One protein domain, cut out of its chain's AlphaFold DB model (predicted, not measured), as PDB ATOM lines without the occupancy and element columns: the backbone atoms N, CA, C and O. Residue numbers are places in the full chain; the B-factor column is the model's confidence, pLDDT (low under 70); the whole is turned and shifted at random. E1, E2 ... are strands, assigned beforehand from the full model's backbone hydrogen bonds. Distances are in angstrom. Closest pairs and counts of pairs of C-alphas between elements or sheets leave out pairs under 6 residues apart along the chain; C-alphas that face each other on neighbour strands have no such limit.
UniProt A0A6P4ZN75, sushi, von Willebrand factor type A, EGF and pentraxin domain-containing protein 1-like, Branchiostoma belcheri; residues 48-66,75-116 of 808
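Overview. This is residues 48 to 66 and 75 to 116 of the 808 residues of the protein "sushi, von Willebrand factor type A, EGF and pentraxin domain-containing protein 1-like" of Branchiostoma belcheri (UniProt A0A6P4ZN75). With little regular structure, this is a thin rod of loops, with the two-stranded ribbon E1 and E2 along one half and the small hairpin E3 and E4 in the other. The printed part has 61 residues, 16 of them in four named strands, E1 to E4 along the chain: all strand, in two antiparallel sheets. It is only just extended, close to loose, with a radius of gyration of the C-alphas of 16.0 A and spans of 55 by 17 by 13 A.

Arrangement. Look first at E1, residues 58 to 62, and its antiparallel neighbour E2, residues 81 to 85, at 157 degrees; N 59 and O 84 are within hydrogen-bond range at 2.9 A. E3, residues 95 to 97, and E4, residues 100 to 102, form a hairpin at 138 degrees; N 95 and O 102 are 2.8 A apart. E1 and E2 are apart from E3 and E4.

Along the chain. Find C-alpha 58 at (172.657, 204.936, 241.905); from there E1 runs 13.5 A. E2 spans 13.7 A, E3 6.2 A, and E4 6.8 A to C-alpha 102 at (177.675, 190.388, 231.399).

Size, cuts and confidence. Residues 67 to 74 are cut out, leaving C-alphas 66 and 75 12.2 A apart. No printed residue is under 70 in pLDDT.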
ATOM      1  N   GLN A  48     172.290 204.155 250.628       90.62
ATOM      2  CA  GLN A  48     172.797 202.882 250.107       90.62
ATOM      3  C   GLN A  48     172.611 202.841 248.583       90.62
ATOM      4  O   GLN A  48     171.719 203.502 248.042       90.62
ATOM      5  N   CYS A  49     173.497 202.130 247.887       91.19
ATOM      6  CA  CYS A  49     173.414 202.013 246.432       91.19
ATOM      7  C   CYS A  49     172.184 201.187 246.048       91.19
ATOM      8  O   CYS A  49     171.908 200.172 246.681       91.19
ATOM      9  N   THR A  50     171.456 201.612 245.014       89.50
ATOM     10  CA  THR A  50     170.255 200.904 244.540       89.50
ATOM     11  C   THR A  50     170.558 199.549 243.901       89.50
ATOM     12  O   THR A  50     169.646 198.741 243.764       89.50
ATOM     13  N   ALA A  51     171.813 199.296 243.518       86.69
ATOM     14  CA  ALA A  51     172.283 198.015 243.004       86.69
ATOM     15  C   ALA A  51     173.623 197.636 243.649       86.69
ATOM     16  O   ALA A  51     174.425 198.492 244.031       86.69
ATOM     17  N   THR A  52     173.881 196.342 243.768       87.25
ATOM     18  CA  THR A  52     175.130 195.800 244.320       87.25
ATOM     19  C   THR A  52     176.274 195.794 243.304       87.25
ATOM     20  O   THR A  52     177.431 195.774 243.716       87.25
ATOM     21  N   CYS A  53     175.969 195.863 242.004       87.25
ATOM     22  CA  CYS A  53     176.920 195.806 240.892       87.25
ATOM     23  C   CYS A  53     176.318 196.371 239.585       87.25
ATOM     24  O   CYS A  53     175.131 196.708 239.526       87.25
ATOM     25  N   GLY A  54     177.123 196.434 238.517       85.38
ATOM     26  CA  GLY A  54     176.679 196.826 237.174       85.38
ATOM     27  C   GLY A  54     176.363 198.319 237.007       85.38
ATOM     28  O   GLY A  54     176.556 199.132 237.910       85.38
ATOM     29  N   ALA A  55     175.878 198.708 235.820       85.25
ATOM     30  CA  ALA A  55     175.748 200.126 235.467       85.25
ATOM     31  C   ALA A  55     174.603 200.868 236.183       85.25
ATOM     32  O   ALA A  55     174.577 202.098 236.194       85.25
ATOM     33  N   GLN A  56     173.655 200.142 236.782       84.62
ATOM     34  CA  GLN A  56     172.383 200.700 237.259       84.62
ATOM     35  C   GLN A  56     172.401 201.176 238.718       84.62
ATOM     36  O   GLN A  56     171.429 201.770 239.191       84.62
ATOM     37  N   GLY A  57     173.498 200.937 239.440       86.81
ATOM     38  CA  GLY A  57     173.653 201.405 240.811       86.81
ATOM     39  C   GLY A  57     173.667 202.928 240.881       86.81
ATOM     40  O   GLY A  57     174.560 203.577 240.336       86.81
ATOM     41  N   THR A  58     172.704 203.504 241.599       88.81
ATOM     42  CA  THR A  58     172.657 204.936 241.905       88.81
ATOM     43  C   THR A  58     172.560 205.166 243.407       88.81
ATOM     44  O   THR A  58     171.966 204.380 244.143       88.81
ATOM     45  N   GLN A  59     173.191 206.236 243.880       92.44
ATOM     46  CA  GLN A  59     173.026 206.752 245.235       92.44
ATOM     47  C   GLN A  59     172.497 208.167 245.153       92.44
ATOM     48  O   GLN A  59     172.882 208.929 244.261       92.44
ATOM     49  N   GLU A  60     171.654 208.523 246.114       93.12
ATOM     50  CA  GLU A  60     171.112 209.865 246.239       93.12
ATOM     51  C   GLU A  60     171.528 210.481 247.570       93.12
ATOM     52  O   GLU A  60     171.635 209.790 248.584       93.12
ATOM     53  N   ARG A  61     171.744 211.793 247.581       92.75
ATOM     54  CA  ARG A  61     171.793 212.577 248.817       92.75
ATOM     55  C   ARG A  61     170.963 213.833 248.656       92.75
ATOM     56  O   ARG A  61     170.846 214.384 247.562       92.75
ATOM     57  N   THR A  62     170.404 214.305 249.759       89.62
ATOM     58  CA  THR A  62     169.527 215.478 249.771       89.62
ATOM     59  C   THR A  62     170.130 216.599 250.597       89.62
ATOM     60  O   THR A  62     170.817 216.345 251.590       89.62
ATOM     61  N   ARG A  63     169.846 217.847 250.225       90.19
ATOM     62  CA  ARG A  63     170.145 219.025 251.049       90.19
ATOM     63  C   ARG A  63     168.870 219.822 251.264       90.19
ATOM     64  O   ARG A  63     168.110 220.070 250.330       90.19
ATOM     65  N   ALA A  64     168.641 220.242 252.500       87.50
ATOM     66  CA  ALA A  64     167.521 221.110 252.827       87.50
ATOM     67  C   ALA A  64     167.890 222.582 252.601       87.50
ATOM     68  O   ALA A  64     169.063 222.966 252.588       87.50
ATOM     69  N   ILE A  65     166.876 223.431 252.456       85.50
ATOM     70  CA  ILE A  65     167.058 224.881 252.461       85.50
ATOM     71  C   ILE A  65     167.421 225.298 253.894       85.50
ATOM     72  O   ILE A  65     166.568 225.280 254.777       85.50
ATOM     73  N   ALA A  66     168.679 225.675 254.127       83.56
ATOM     74  CA  ALA A  66     169.126 226.154 255.438       83.56
ATOM     75  C   ALA A  66     168.543 227.534 255.767       83.56
ATOM     76  O   ALA A  66     168.308 227.857 256.929       83.56
ATOM     77  N   ALA A  75     164.945 232.705 244.905       83.81
ATOM     78  CA  ALA A  75     164.778 231.313 245.305       83.81
ATOM     79  C   ALA A  75     166.096 230.550 245.114       83.81
ATOM     80  O   ALA A  75     166.938 230.945 244.308       83.81
ATOM     81  N   CYS A  76     166.286 229.467 245.867       82.00
ATOM     82  CA  CYS A  76     167.476 228.644 245.712       82.00
ATOM     83  C   CYS A  76     167.482 228.051 244.297       82.00
ATOM     84  O   CYS A  76     166.542 227.355 243.923       82.00
ATOM     85  N   THR A  77     168.532 228.325 243.526       82.19
ATOM     86  CA  THR A  77     168.718 227.762 242.182       82.19
ATOM     87  C   THR A  77     169.547 226.476 242.272       82.19
ATOM     88  O   THR A  77     170.524 226.418 243.026       82.19
ATOM     89  N   GLY A  78     169.162 225.448 241.512       83.12
ATOM     90  CA  GLY A  78     169.779 224.115 241.512       83.12
ATOM     91  C   GLY A  78     168.968 223.067 242.282       83.12
ATOM     92  O   GLY A  78     168.030 223.404 243.000       83.12
ATOM     93  N   ASP A  79     169.335 221.795 242.132       86.50
ATOM     94  CA  ASP A  79     168.536 220.677 242.641       86.50
ATOM     95  C   ASP A  79     168.679 220.470 244.160       86.50
ATOM     96  O   ASP A  79     169.722 220.758 244.769       86.50
ATOM     97  N   SER A  80     167.601 219.970 244.776       87.56
ATOM     98  CA  SER A  80     167.551 219.555 246.192       87.56
ATOM     99  C   SER A  80     168.006 218.106 246.410       87.56
ATOM    100  O   SER A  80     168.254 217.704 247.550       87.56
ATOM    101  N   VAL A  81     168.161 217.351 245.318       89.81
ATOM    102  CA  VAL A  81     168.614 215.959 245.270       89.81
ATOM    103  C   VAL A  81     169.798 215.881 244.317       89.81
ATOM    104  O   VAL A  81     169.722 216.373 243.194       89.81
ATOM    105  N   GLU A  82     170.882 215.260 244.760       92.19
ATOM    106  CA  GLU A  82     172.020 214.924 243.909       92.19
ATOM    107  C   GLU A  82     172.068 213.408 243.732       92.19
ATOM    108  O   GLU A  82     171.890 212.670 244.701       92.19
ATOM    109  N   ARG A  83     172.311 212.952 242.499       91.44
ATOM    110  CA  ARG A  83     172.449 211.533 242.147       91.44
ATOM    111  C   ARG A  83     173.845 211.265 241.613       91.44
ATOM    112  O   ARG A  83     174.372 212.071 240.848       91.44
ATOM    113  N   ARG A  84     174.414 210.111 241.948       89.94
ATOM    114  CA  ARG A  84     175.653 209.619 241.329       89.94
ATOM    115  C   ARG A  84     175.604 208.113 241.101       89.94
ATOM    116  O   ARG A  84     174.889 207.411 241.814       89.94
ATOM    117  N   ALA A  85     176.401 207.634 240.149       87.75
ATOM    118  CA  ALA A  85     176.622 206.208 239.949       87.75
ATOM    119  C   ALA A  85     177.434 205.607 241.111       87.75
ATOM    120  O   ALA A  85     178.313 206.261 241.679       87.75
ATOM    121  N   CYS A  86     177.144 204.359 241.455       89.31
ATOM    122  CA  CYS A  86     177.834 203.573 242.478       89.31
ATOM    123  C   CYS A  86     177.912 202.105 242.043       89.31
ATOM    124  O   CYS A  86     177.195 201.695 241.132       89.31
ATOM    125  N   ASN A  87     178.811 201.335 242.671       86.69
ATOM    126  CA  ASN A  87     178.995 199.896 242.444       86.69
ATOM    127  C   ASN A  87     179.103 199.487 240.958       86.69
ATOM    128  O   ASN A  87     178.568 198.467 240.549       86.69
ATOM    129  N   GLN A  88     179.825 200.271 240.148       87.38
ATOM    130  CA  GLN A  88     180.059 200.018 238.715       87.38
ATOM    131  C   GLN A  88     181.129 198.935 238.503       87.38
ATOM    132  O   GLN A  88     182.131 199.144 237.821       87.38
ATOM    133  N   ILE A  89     180.955 197.806 239.175       88.06
ATOM    134  CA  ILE A  89     181.873 196.675 239.167       88.06
ATOM    135  C   ILE A  89     181.104 195.422 238.764       88.06
ATOM    136  O   ILE A  89     179.915 195.307 239.055       88.06
ATOM    137  N   CYS A  90     181.797 194.494 238.120       90.88
ATOM    138  CA  CYS A  90     181.359 193.119 237.919       90.88
ATOM    139  C   CYS A  90     182.532 192.223 238.330       90.88
ATOM    140  O   CYS A  90     183.690 192.557 238.061       90.88
ATOM    141  N   TYR A  91     182.255 191.136 239.044       90.81
ATOM    142  CA  TYR A  91     183.293 190.226 239.525       90.81
ATOM    143  C   TYR A  91     183.779 189.300 238.400       90.81
ATOM    144  O   TYR A  91     183.146 189.213 237.349       90.81
ATOM    145  N   ASN A  92     184.916 188.627 238.619       89.94
ATOM    146  CA  ASN A  92     185.460 187.598 237.721       89.94
ATOM    147  C   ASN A  92     185.519 188.028 236.242       89.94
ATOM    148  O   ASN A  92     185.048 187.323 235.357       89.94
ATOM    149  N   GLU A  93     186.060 189.225 235.995       90.19
ATOM    150  CA  GLU A  93     186.246 189.799 234.649       90.19
ATOM    151  C   GLU A  93     184.944 190.063 233.863       90.19
ATOM    152  O   GLU A  93     184.974 190.331 232.658       90.19
ATOM    153  N   GLY A  94     183.795 190.071 234.549       88.81
ATOM    154  CA  GLY A  94     182.520 190.477 233.969       88.81
ATOM    155  C   GLY A  94     182.559 191.907 233.418       88.81
ATOM    156  O   GLY A  94     183.198 192.805 233.970       88.81
ATOM    157  N   GLN A  95     181.845 192.133 232.320       91.94
ATOM    158  CA  GLN A  95     181.751 193.437 231.672       91.94
ATOM    159  C   GLN A  95     180.510 194.188 232.157       91.94
ATOM    160  O   GLN A  95     179.406 193.640 232.197       91.94
ATOM    161  N   VAL A  96     180.678 195.468 232.494       88.75
ATOM    162  CA  VAL A  96     179.562 196.349 232.859       88.75
ATOM    163  C   VAL A  96     178.781 196.710 231.592       88.75
ATOM    164  O   VAL A  96     179.324 197.301 230.661       88.75
ATOM    165  N   THR A  97     177.493 196.378 231.561       87.44
ATOM    166  CA  THR A  97     176.573 196.668 230.449       87.44
ATOM    167  C   THR A  97     175.441 197.588 230.898       87.44
ATOM    168  O   THR A  97     175.207 197.780 232.092       87.44
ATOM    169  N   SER A  98     174.685 198.139 229.945       84.00
ATOM    170  CA  SER A  98     173.522 198.986 230.245       84.00
ATOM    171  C   SER A  98     172.417 198.262 231.034       84.00
ATOM    172  O   SER A  98     171.656 198.905 231.756       84.00
ATOM    173  N   SER A  99     172.334 196.933 230.941       82.12
ATOM    174  CA  SER A  99     171.346 196.090 231.630       82.12
ATOM    175  C   SER A  99     171.851 195.429 232.919       82.12
ATOM    176  O   SER A  99     171.075 194.728 233.558       82.12
ATOM    177  N   GLY A 100     173.111 195.637 233.319       86.81
ATOM    178  CA  GLY A 100     173.718 194.983 234.486       86.81
ATOM    179  C   GLY A 100     175.121 194.457 234.182       86.81
ATOM    180  O   GLY A 100     175.876 195.114 233.464       86.81
ATOM    181  N   CYS A 101     175.480 193.283 234.697       90.81
ATOM    182  CA  CYS A 101     176.744 192.613 234.381       90.81
ATOM    183  C   CYS A 101     176.569 191.556 233.280       90.81
ATOM    184  O   CYS A 101     175.606 190.795 233.290       90.81
ATOM    185  N   SER A 102     177.513 191.503 232.339       92.12
ATOM    186  CA  SER A 102     177.675 190.388 231.399       92.12
ATOM    187  C   SER A 102     178.864 189.553 231.851       92.12
ATOM    188  O   SER A 102     179.989 190.051 231.868       92.12
ATOM    189  N   CYS A 103     178.624 188.304 232.230       92.62
ATOM    190  CA  CYS A 103     179.648 187.473 232.852       92.62
ATOM    191  C   CYS A 103     180.624 186.877 231.846       92.62
ATOM    192  O   CYS A 103     180.249 186.554 230.718       92.62
ATOM    193  N   ALA A 104     181.880 186.755 232.277       92.06
ATOM    194  CA  ALA A 104     182.870 185.955 231.579       92.06
ATOM    195  C   ALA A 104     182.479 184.469 231.632       92.06
ATOM    196  O   ALA A 104     181.710 184.035 232.496       92.06
ATOM    197  N   GLU A 105     183.007 183.695 230.690       91.50
ATOM    198  CA  GLU A 105     182.725 182.270 230.559       91.50
ATOM    199  C   GLU A 105     183.036 181.507 231.866       91.50
ATOM    200  O   GLU A 105     184.091 181.691 232.474       91.50
ATOM    201  N   GLY A 106     182.083 180.686 232.326       91.00
ATOM    202  CA  GLY A 106     182.188 179.899 233.563       91.00
ATOM    203  C   GLY A 106     181.765 180.617 234.852       91.00
ATOM    204  O   GLY A 106     181.853 180.035 235.937       91.00
ATOM    205  N   PHE A 107     181.242 181.845 234.751       93.19
ATOM    206  CA  PHE A 107     180.691 182.608 235.874       93.19
ATOM    207  C   PHE A 107     179.242 183.040 235.618       93.19
ATOM    208  O   PHE A 107     178.847 183.330 234.491       93.19
ATOM    209  N   HIS A 108     178.441 183.104 236.679       91.50
ATOM    210  CA  HIS A 108     177.047 183.539 236.652       91.50
ATOM    211  C   HIS A 108     176.665 184.286 237.944       91.50
ATOM    212  O   HIS A 108     177.484 184.481 238.844       91.50
ATOM    213  N   GLY A 109     175.403 184.707 238.037       89.94
ATOM    214  CA  GLY A 109     174.898 185.573 239.107       89.94
ATOM    215  C   GLY A 109     174.677 186.994 238.603       89.94
ATOM    216  O   GLY A 109     175.104 187.340 237.502       89.94
ATOM    217  N   GLU A 110     173.986 187.817 239.388       88.50
ATOM    218  CA  GLU A 110     173.667 189.191 238.976       88.50
ATOM    219  C   GLU A 110     174.926 190.062 238.839       88.50
ATOM    220  O   GLU A 110     174.949 190.996 238.036       88.50
ATOM    221  N   CYS A 111     175.989 189.720 239.572       91.38
ATOM    222  CA  CYS A 111     177.274 190.410 239.597       91.38
ATOM    223  C   CYS A 111     178.442 189.553 239.084       91.38
ATOM    224  O   CYS A 111     179.597 189.970 239.221       91.38
ATOM    225  N   CYS A 112     178.166 188.382 238.497       92.12
ATOM    226  CA  CYS A 112     179.164 187.389 238.070       92.12
ATOM    227  C   CYS A 112     180.009 186.820 239.220       92.12
ATOM    228  O   CYS A 112     181.168 186.453 239.045       92.12
ATOM    229  N   GLU A 113     179.437 186.786 240.417       90.75
ATOM    230  CA  GLU A 113     180.071 186.393 241.671       90.75
ATOM    231  C   GLU A 113     180.135 184.874 241.877       90.75
ATOM    232  O   GLU A 113     180.947 184.399 242.671       90.75
ATOM    233  N   THR A 114     179.300 184.111 241.167       92.56
ATOM    234  CA  THR A 114     179.170 182.660 241.343       92.56
ATOM    235  C   THR A 114     179.862 181.931 240.199       92.56
ATOM    236  O   THR A 114     179.709 182.293 239.035       92.56
ATOM    237  N   ARG A 115     180.633 180.889 240.509       93.56
ATOM    238  CA  ARG A 115     181.183 179.982 239.493       93.56
ATOM    239  C   ARG A 115     180.115 178.982 239.069       93.56
ATOM    240  O   ARG A 115     179.369 178.502 239.918       93.56
ATOM    241  N   VAL A 116     180.078 178.634 237.787       94.00
ATOM    242  CA  VAL A 116     179.254 177.517 237.303       94.00
ATOM    243  C   VAL A 116     179.643 176.249 238.067       94.00
ATOM    244  O   VAL A 116     180.825 176.013 238.306       94.00
TER     245      VAL A 116